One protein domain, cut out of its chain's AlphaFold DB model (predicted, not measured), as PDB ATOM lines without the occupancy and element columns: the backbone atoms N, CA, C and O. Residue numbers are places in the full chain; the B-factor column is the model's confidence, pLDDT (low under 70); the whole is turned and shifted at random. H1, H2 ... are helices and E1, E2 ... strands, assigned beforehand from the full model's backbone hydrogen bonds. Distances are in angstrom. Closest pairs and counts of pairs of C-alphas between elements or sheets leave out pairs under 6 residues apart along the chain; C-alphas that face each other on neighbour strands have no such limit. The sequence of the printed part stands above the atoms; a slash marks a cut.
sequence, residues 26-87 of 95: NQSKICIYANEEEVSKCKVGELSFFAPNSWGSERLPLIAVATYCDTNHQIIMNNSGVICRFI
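Overview. This is residues 26 to 87 of the 95 residues of an uncharacterized protein of Arcobacter sp. CECT 9299 (UniProt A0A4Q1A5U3). A twisted sheet of four strands has one helix, H2, packed along one face over its inner strands E4 and E2, while the face away from H2 is bare. The short helix H1 sits off the edge of the sheet formed by E1, and the loop of residues 51 to 58 swings out past one end of the strands before H2 begins. The printed part has 62 residues, with two named helices and four named strands in the order E1, H1, E2, H2, E3, E4; the sheet runs E1, E2, E4, E3 and is mixed, and the class is mixed, helices and strands. The whole is compact, with a radius of gyration of the C-alphas of 10.5 A, and rounded, spanning 30 by 23 by 17 A.

Along the chain. In the sheet, E1 is residues 26 to 33, 17.0 A long, beginning at C-alpha 26 at (214.663, 192.763, 223.818); it bends by 72 degrees at residue 29. E2 is residues 46 to 50, 12.8 A, E4 residues 81 to 85, 13.7 A, and E3 residues 76 to 78, 7.1 A. E4 ends at C-alpha 85 at (214.181, 195.102, 215.790). H2 is residues 59 to 68, 14.3 A, beginning at (212.964, 192.729, 196.480), and H1 is residues 36 to 39, 5.1 A.

Arrangement. The inner strands E2 and E4 are antiparallel at 164 degrees, with N 48 and O 84 at 2.8 A, within hydrogen-bond range. Edge strand E1 is parallel to E2 at 27 degrees, with N 49 and O 31 at 2.8 A. Edge strand E3 and E4 form a hairpin, antiparallel at 172 degrees, with N 83 and O 76 at 2.8 A. H2 is on the sheet at a height of 9.3 A; it lies over E4 and only just over E2, on which 3 of its C-alphas fall. It runs along the strands, at 15 degrees to E4 on the local plane, and the closest C-alphas of the two are those of Pro 61 and Val 82, 6.3 A apart. E2, H2 and E3 form a split strand-helix-strand unit, two strands running the same way with E4 between them, and its crossover is right-handed. E1, H1 and E2 form a strand-helix-strand unit, two parallel neighbour strands with a helix between, also right-handed in its crossover. H1 only grazes the sheet, with residues 36 to 39, and is apart from H2. Every O i to N i+4 pair of H2 is within hydrogen-bond range; H1 is too short for such a pair.

Size, cuts and confidence. The C-alphas farthest apart are those of Ser 28 and Ser 57, 30.7 A. The printed part has no cut. The links E1 to H1 and E3 to E4 are tight, the others short. The mean pLDDT of the printed part is 93.1, and no printed residue is under 70.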
ATOM      1  N   ASN A  26     214.683 194.003 223.054       80.81
ATOM      2  CA  ASN A  26     214.663 192.763 223.818       80.81
ATOM      3  C   ASN A  26     215.412 191.675 223.030       80.81
ATOM      4  O   ASN A  26     214.894 191.138 222.053       80.81
ATOM      5  N   GLN A  27     216.639 191.380 223.461       83.19
ATOM      6  CA  GLN A  27     217.558 190.426 222.827       83.19
ATOM      7  C   GLN A  27     217.376 188.981 223.329       83.19
ATOM      8  O   GLN A  27     218.010 188.064 222.818       83.19
ATOM      9  N   SER A  28     216.527 188.748 224.337       87.81
ATOM     10  CA  SER A  28     216.361 187.425 224.961       87.81
ATOM     11  C   SER A  28     215.516 186.459 224.125       87.81
ATOM     12  O   SER A  28     215.437 185.273 224.448       87.81
ATOM     13  N   LYS A  29     214.824 186.962 223.097       89.19
ATOM     14  CA  LYS A  29     213.932 186.201 222.215       89.19
ATOM     15  C   LYS A  29     214.043 186.726 220.790       89.19
ATOM     16  O   LYS A  29     214.237 187.920 220.586       89.19
ATOM     17  N   ILE A  30     213.875 185.825 219.826       95.38
ATOM     18  CA  ILE A  30     213.785 186.164 218.408       95.38
ATOM     19  C   ILE A  30     212.482 185.618 217.831       95.38
ATOM     20  O   ILE A  30     212.157 184.443 218.012       95.38
ATOM     21  N   CYS A  31     211.726 186.471 217.147       96.56
ATOM     22  CA  CYS A  31     210.547 186.062 216.400       96.56
ATOM     23  C   CYS A  31     210.943 185.665 214.975       96.56
ATOM     24  O   CYS A  31     211.357 186.515 214.195       96.56
ATOM     25  N   ILE A  32     210.807 184.391 214.616       96.94
ATOM     26  CA  ILE A  32     211.134 183.895 213.270       96.94
ATOM     27  C   ILE A  32     209.845 183.752 212.471       96.94
ATOM     28  O   ILE A  32     208.940 183.070 212.946       96.94
ATOM     29  N   TYR A  33     209.750 184.338 211.280       96.25
ATOM     30  CA  TYR A  33     208.553 184.269 210.432       96.25
ATOM     31  C   TYR A  33     208.920 184.180 208.948       96.25
ATOM     32  O   TYR A  33     209.915 184.761 208.512       96.25
ATOM     33  N   ALA A  34     208.112 183.459 208.169       94.75
ATOM     34  CA  ALA A  34     208.353 183.259 206.738       94.75
ATOM     35  C   ALA A  34     207.452 184.113 205.823       94.75
ATOM     36  O   ALA A  34     207.740 184.241 204.633       94.75
ATOM     37  N   ASN A  35     206.356 184.670 206.348       91.88
ATOM     38  CA  ASN A  35     205.319 185.387 205.594       91.88
ATOM     39  C   ASN A  35     204.519 186.341 206.511       91.88
ATOM     40  O   ASN A  35     204.740 186.372 207.724       91.88
ATOM     41  N   GLU A  36     203.598 187.122 205.933       89.56
ATOM     42  CA  GLU A  36     202.792 188.102 206.681       89.56
ATOM     43  C   GLU A  36     201.849 187.461 207.713       89.56
ATOM     44  O   GLU A  36     201.653 188.027 208.786       89.56
ATOM     45  N   GLU A  37     201.295 186.275 207.441       92.06
ATOM     46  CA  GLU A  37     200.361 185.595 208.356       92.06
ATOM     47  C   GLU A  37     201.047 185.236 209.681       92.06
ATOM     48  O   GLU A  37     200.507 185.429 210.776       92.06
ATOM     49  N   GLU A  38     202.295 184.781 209.583       95.38
ATOM     50  CA  GLU A  38     203.124 184.435 210.728       95.38
ATOM     51  C   GLU A  38     203.638 185.645 211.508       95.38
ATOM     52  O   GLU A  38     204.047 185.480 212.657       95.38
ATOM     53  N   VAL A  39     203.630 186.853 210.931       94.00
ATOM     54  CA  VAL A  39     204.183 188.045 211.593       94.00
ATOM     55  C   VAL A  39     203.392 188.431 212.846       94.00
ATOM     56  O   VAL A  39     203.935 189.028 213.772       94.00
ATOM     57  N   SER A  40     202.119 188.033 212.904       93.00
ATOM     58  CA  SER A  40     201.202 188.283 214.021       93.00
ATOM     59  C   SER A  40     201.688 187.724 215.367       93.00
ATOM     60  O   SER A  40     201.255 188.191 216.420       93.00
ATOM     61  N   LYS A  41     202.614 186.752 215.357       93.69
ATOM     62  CA  LYS A  41     203.232 186.197 216.573       93.69
ATOM     63  C   LYS A  41     204.369 187.062 217.135       93.69
ATOM     64  O   LYS A  41     204.801 186.824 218.264       93.69
ATOM     65  N   CYS A  42     204.865 188.033 216.367       95.25
ATOM     66  CA  CYS A  42     205.966 188.907 216.763       95.25
ATOM     67  C   CYS A  42     205.487 190.065 217.642       95.25
ATOM     68  O   CYS A  42     204.367 190.558 217.506       95.25
ATOM     69  N   LYS A  43     206.354 190.521 218.549       94.81
ATOM     70  CA  LYS A  43     206.061 191.632 219.461       94.81
ATOM     71  C   LYS A  43     206.978 192.809 219.179       94.81
ATOM     72  O   LYS A  43     208.178 192.635 218.972       94.81
ATOM     73  N   VAL A  44     206.408 194.014 219.192       94.81
ATOM     74  CA  VAL A  44     207.155 195.260 218.981       94.81
ATOM     75  C   VAL A  44     208.319 195.351 219.967       94.81
ATOM     76  O   VAL A  44     208.151 195.123 221.164       94.81
ATOM     77  N   GLY A  45     209.499 195.679 219.446       93.56
ATOM     78  CA  GLY A  45     210.725 195.852 220.219       93.56
ATOM     79  C   GLY A  45     211.540 194.579 220.480       93.56
ATOM     80  O   GLY A  45     212.660 194.696 220.985       93.56
ATOM     81  N   GLU A  46     211.037 193.389 220.133       95.19
ATOM     82  CA  GLU A  46     211.832 192.149 220.102       95.19
ATOM     83  C   GLU A  46     212.694 192.079 218.832       95.19
ATOM     84  O   GLU A  46     212.423 192.756 217.835       95.19
ATOM     85  N   LEU A  47     213.735 191.242 218.846       96.44
ATOM     86  CA  LEU A  47     214.376 190.847 217.596       96.44
ATOM     87  C   LEU A  47     213.415 190.014 216.749       96.44
ATOM     88  O   LEU A  47     212.679 189.164 217.251       96.44
ATOM     89  N   SER A  48     213.490 190.197 215.439       96.94
ATOM     90  CA  SER A  48     212.799 189.360 214.473       96.94
ATOM     91  C   SER A  48     213.739 188.879 213.382       96.94
ATOM     92  O   SER A  48     214.741 189.531 213.102       96.94
ATOM     93  N   PHE A  49     213.417 187.728 212.799       97.25
ATOM     94  CA  PHE A  49     214.107 187.118 211.676       97.25
ATOM     95  C   PHE A  49     213.088 186.748 210.599       97.25
ATOM     96  O   PHE A  49     212.326 185.791 210.752       97.25
ATOM     97  N   PHE A  50     213.081 187.507 209.508       97.31
ATOM     98  CA  PHE A  50     212.361 187.131 208.302       97.31
ATOM     99  C   PHE A  50     213.164 186.066 207.552       97.31
ATOM    100  O   PHE A  50     214.244 186.359 207.034       97.31
ATOM    101  N   ALA A  51     212.626 184.851 207.504       95.88
ATOM    102  CA  ALA A  51     213.256 183.665 206.932       95.88
ATOM    103  C   ALA A  51     212.279 182.979 205.959       95.88
ATOM    104  O   ALA A  51     211.617 182.007 206.329       95.88
ATOM    105  N   PRO A  52     212.110 183.507 204.733       91.88
ATOM    106  CA  PRO A  52     211.154 182.954 203.783       91.88
ATOM    107  C   PRO A  52     211.602 181.573 203.287       91.88
ATOM    108  O   PRO A  52     212.786 181.336 203.053       91.88
ATOM    109  N   ASN A  53     210.642 180.676 203.038       88.75
ATOM    110  CA  ASN A  53     210.914 179.329 202.506       88.75
ATOM    111  C   ASN A  53     211.550 179.348 201.102       88.75
ATOM    112  O   ASN A  53     212.186 178.385 200.685       88.75
ATOM    113  N   SER A  54     211.349 180.439 200.362       87.31
ATOM    114  CA  SER A  54     211.989 180.710 199.080       87.31
ATOM    115  C   SER A  54     212.263 182.204 198.975       87.31
ATOM    116  O   SER A  54     211.379 183.011 199.254       87.31
ATOM    117  N   TRP A  55     213.477 182.570 198.555       80.31
ATOM    118  CA  TRP A  55     213.861 183.971 198.366       80.31
ATOM    119  C   TRP A  55     212.982 184.650 197.317       80.31
ATOM    120  O   TRP A  55     212.521 185.770 197.517       80.31
ATOM    121  N   GLY A  56     212.713 183.942 196.213       84.00
ATOM    122  CA  GLY A  56     211.913 184.405 195.079       84.00
ATOM    123  C   GLY A  56     212.547 185.574 194.316       84.00
ATOM    124  O   GLY A  56     212.876 185.439 193.142       84.00
ATOM    125  N   SER A  57     212.721 186.721 194.978       86.94
ATOM    126  CA  SER A  57     213.316 187.941 194.433       86.94
ATOM    127  C   SER A  57     214.115 188.706 195.493       86.94
ATOM    128  O   SER A  57     213.708 188.771 196.650       86.94
ATOM    129  N   GLU A  58     215.160 189.419 195.066       88.38
ATOM    130  CA  GLU A  58     215.934 190.340 195.922       88.38
ATOM    131  C   GLU A  58     215.106 191.502 196.499       88.38
ATOM    132  O   GLU A  58     215.536 192.216 197.402       88.38
ATOM    133  N   ARG A  59     213.891 191.714 195.978       90.62
ATOM    134  CA  ARG A  59     212.964 192.729 196.480       90.62
ATOM    135  C   ARG A  59     212.299 192.298 197.788       90.62
ATOM    136  O   ARG A  59     212.026 193.147 198.630       90.62
ATOM    137  N   LEU A  60     212.022 191.007 197.959       91.31
ATOM    138  CA  LEU A  60     211.261 190.485 199.096       91.31
ATOM    139  C   LEU A  60     211.880 190.833 200.473       91.31
ATOM    140  O   LEU A  60     211.154 191.326 201.335       91.31
ATOM    141  N   PRO A  61     213.197 190.681 200.692       91.94
ATOM    142  CA  PRO A  61     213.849 191.059 201.948       91.94
ATOM    143  C   PRO A  61     213.763 192.562 202.211       91.94
ATOM    144  O   PRO A  61     213.520 192.985 203.337       91.94
ATOM    145  N   LEU A  62     213.905 193.382 201.165       93.12
ATOM    146  CA  LEU A  62     213.769 194.833 201.278       93.12
ATOM    147  C   LEU A  62     212.338 195.252 201.626       93.12
ATOM    148  O   LEU A  62     212.160 196.225 202.355       93.12
ATOM    149  N   ILE A  63     211.325 194.515 201.158       92.56
ATOM    150  CA  ILE A  63     209.937 194.711 201.596       92.56
ATOM    151  C   ILE A  63     209.819 194.383 203.085       92.56
ATOM    152  O   ILE A  63     209.319 195.214 203.833       92.56
ATOM    153  N   ALA A  64     210.335 193.238 203.543       93.81
ATOM    154  CA  ALA A  64     210.309 192.893 204.965       93.81
ATOM    155  C   ALA A  64     210.992 193.968 205.833       93.81
ATOM    156  O   ALA A  64     210.432 194.384 206.847       93.81
ATOM    157  N   VAL A  65     212.145 194.490 205.386       96.00
ATOM    158  CA  VAL A  65     212.821 195.629 206.025       96.00
ATOM    159  C   VAL A  65     211.921 196.860 206.080       96.00
ATOM    160  O   VAL A  65     211.736 197.443 207.145       96.00
ATOM    161  N   ALA A  66     211.363 197.270 204.942       95.00
ATOM    162  CA  ALA A  66     210.563 198.484 204.858       95.00
ATOM    163  C   ALA A  66     209.286 198.408 205.709       95.00
ATOM    164  O   ALA A  66     208.851 199.435 206.239       95.00
ATOM    165  N   THR A  67     208.710 197.211 205.833       95.38
ATOM    166  CA  THR A  67     207.428 196.967 206.495       95.38
ATOM    167  C   THR A  67     207.557 196.745 207.998       95.38
ATOM    168  O   THR A  67     206.725 197.266 208.740       95.38
ATOM    169  N   TYR A  68     208.567 195.992 208.450       96.38
ATOM    170  CA  TYR A  68     208.611 195.440 209.814       96.38
ATOM    171  C   TYR A  68     209.872 195.774 210.615       96.38
ATOM    172  O   TYR A  68     209.942 195.410 211.791       96.38
ATOM    173  N   CYS A  69     210.862 196.457 210.034       96.50
ATOM    174  CA  CYS A  69     212.094 196.796 210.742       96.50
ATOM    175  C   CYS A  69     212.128 198.250 211.215       96.50
ATOM    176  O   CYS A  69     211.857 199.186 210.459       96.50
ATOM    177  N   ASP A  70     212.561 198.445 212.459       95.50
ATOM    178  CA  ASP A  70     212.981 199.754 212.944       95.50
ATOM    179  C   ASP A  70     214.322 200.150 212.310       95.50
ATOM    180  O   ASP A  70     215.386 199.666 212.693       95.50
ATOM    181  N   THR A  71     214.272 201.059 211.339       94.69
ATOM    182  CA  THR A  71     215.451 201.539 210.605       94.69
ATOM    183  C   THR A  71     216.353 202.471 211.419       94.69
ATOM    184  O   THR A  71     217.408 202.857 210.924       94.69
ATOM    185  N   ASN A  72     215.968 202.843 212.645       93.44
ATOM    186  CA  ASN A  72     216.858 203.548 213.575       93.44
ATOM    187  C   ASN A  72     217.815 202.588 214.302       93.44
ATOM    188  O   ASN A  72     218.714 203.032 215.012       93.44
ATOM    189  N   HIS A  73     217.625 201.280 214.121       93.62
ATOM    190  CA  HIS A  73     218.448 200.227 214.694       93.62
ATOM    191  C   HIS A  73     219.170 199.438 213.598       93.62
ATOM    192  O   HIS A  73     218.853 199.527 212.410       93.62
ATOM    193  N   GLN A  74     220.174 198.657 214.000       94.38
ATOM    194  CA  GLN A  74     220.931 197.824 213.072       94.38
ATOM    195  C   GLN A  74     220.017 196.812 212.371       94.38
ATOM    196  O   GLN A  74     219.204 196.135 213.002       94.38
ATOM    197  N   ILE A  75     220.226 196.674 211.063       97.06
ATOM    198  CA  ILE A  75     219.602 195.654 210.227       97.06
ATOM    199  C   ILE A  75     220.711 194.748 209.699       97.06
ATOM    200  O   ILE A  75     221.708 195.228 209.156       97.06
ATOM    201  N   ILE A  76     220.537 193.439 209.861       96.38
ATOM    202  CA  ILE A  76     221.427 192.418 209.309       96.38
ATOM    203  C   ILE A  76     220.658 191.711 208.199       96.38
ATOM    204  O   ILE A  76     219.574 191.188 208.436       96.38
ATOM    205  N   MET A  77     221.206 191.698 206.987       94.88
ATOM    206  CA  MET A  77     220.552 191.101 205.827       94.88
ATOM    207  C   MET A  77     221.575 190.414 204.928       94.88
ATOM    208  O   MET A  77     222.637 190.967 204.644       94.88
ATOM    209  N   ASN A  78     221.236 189.215 204.472       91.69
ATOM    210  CA  ASN A  78     221.956 188.461 203.448       91.69
ATOM    211  C   ASN A  78     220.979 187.493 202.759       91.69
ATOM    212  O   ASN A  78     219.789 187.514 203.055       91.69
ATOM    213  N   ASN A  79     221.478 186.591 201.910       88.75
ATOM    214  CA  ASN A  79     220.654 185.617 201.176       88.75
ATOM    215  C   ASN A  79     219.967 184.553 202.060       88.75
ATOM    216  O   ASN A  79     219.373 183.613 201.538       88.75
ATOM    217  N   SER A  80     220.076 184.648 203.388       87.56
ATOM    218  CA  SER A  80     219.375 183.788 204.345       87.56
ATOM    219  C   SER A  80     218.199 184.489 205.032       87.56
ATOM    220  O   SER A  80     217.418 183.809 205.692       87.56
ATOM    221  N   GLY A  81     218.052 185.813 204.892       94.06
ATOM    222  CA  GLY A  81     216.948 186.572 205.487       94.06
ATOM    223  C   GLY A  81     217.340 187.921 206.073       94.06
ATOM    224  O   GLY A  81     218.396 188.476 205.766       94.06
ATOM    225  N   VAL A  82     216.443 188.454 206.904       97.38
ATOM    226  CA  VAL A  82     216.563 189.782 207.528       97.38
ATOM    227  C   VAL A  82     216.396 189.654 209.030       97.38
ATOM    228  O   VAL A  82     215.361 189.179 209.485       97.38
ATOM    229  N   ILE A  83     217.373 190.131 209.797       97.31
ATOM    230  CA  ILE A  83     217.282 190.272 211.250       97.31
ATOM    231  C   ILE A  83     217.235 191.754 211.613       97.31
ATOM    232  O   ILE A  83     218.096 192.532 211.193       97.31
ATOM    233  N   CYS A  84     216.239 192.145 212.404       97.00
ATOM    234  CA  CYS A  84     216.063 193.524 212.860       97.00
ATOM    235  C   CYS A  84     215.184 193.609 214.112       97.00
ATOM    236  O   CYS A  84     214.492 192.652 214.473       97.00
ATOM    237  N   ARG A  85     215.172 194.779 214.758       96.38
ATOM    238  CA  ARG A  85     214.181 195.102 215.790       96.38
ATOM    239  C   ARG A  85     212.803 195.245 215.142       96.38
ATOM    240  O   ARG A  85     212.634 196.057 214.232       96.38
ATOM    241  N   PHE A  86     211.841 194.464 215.620       96.25
ATOM    242  CA  PHE A  86     210.494 194.414 215.068       96.25
ATOM    243  C   PHE A  86     209.669 195.654 215.420       96.25
ATOM    244  O   PHE A  86     209.633 196.084 216.578       96.25
ATOM    245  N   ILE A  87     208.939 196.160 214.430       95.12
ATOM    246  CA  ILE A  87     207.860 197.140 214.577       95.12
ATOM    247  C   ILE A  87     206.575 196.592 213.956       95.12
ATOM    248  O   ILE A  87     206.600 195.660 213.155       95.12
TER     249      ILE A  87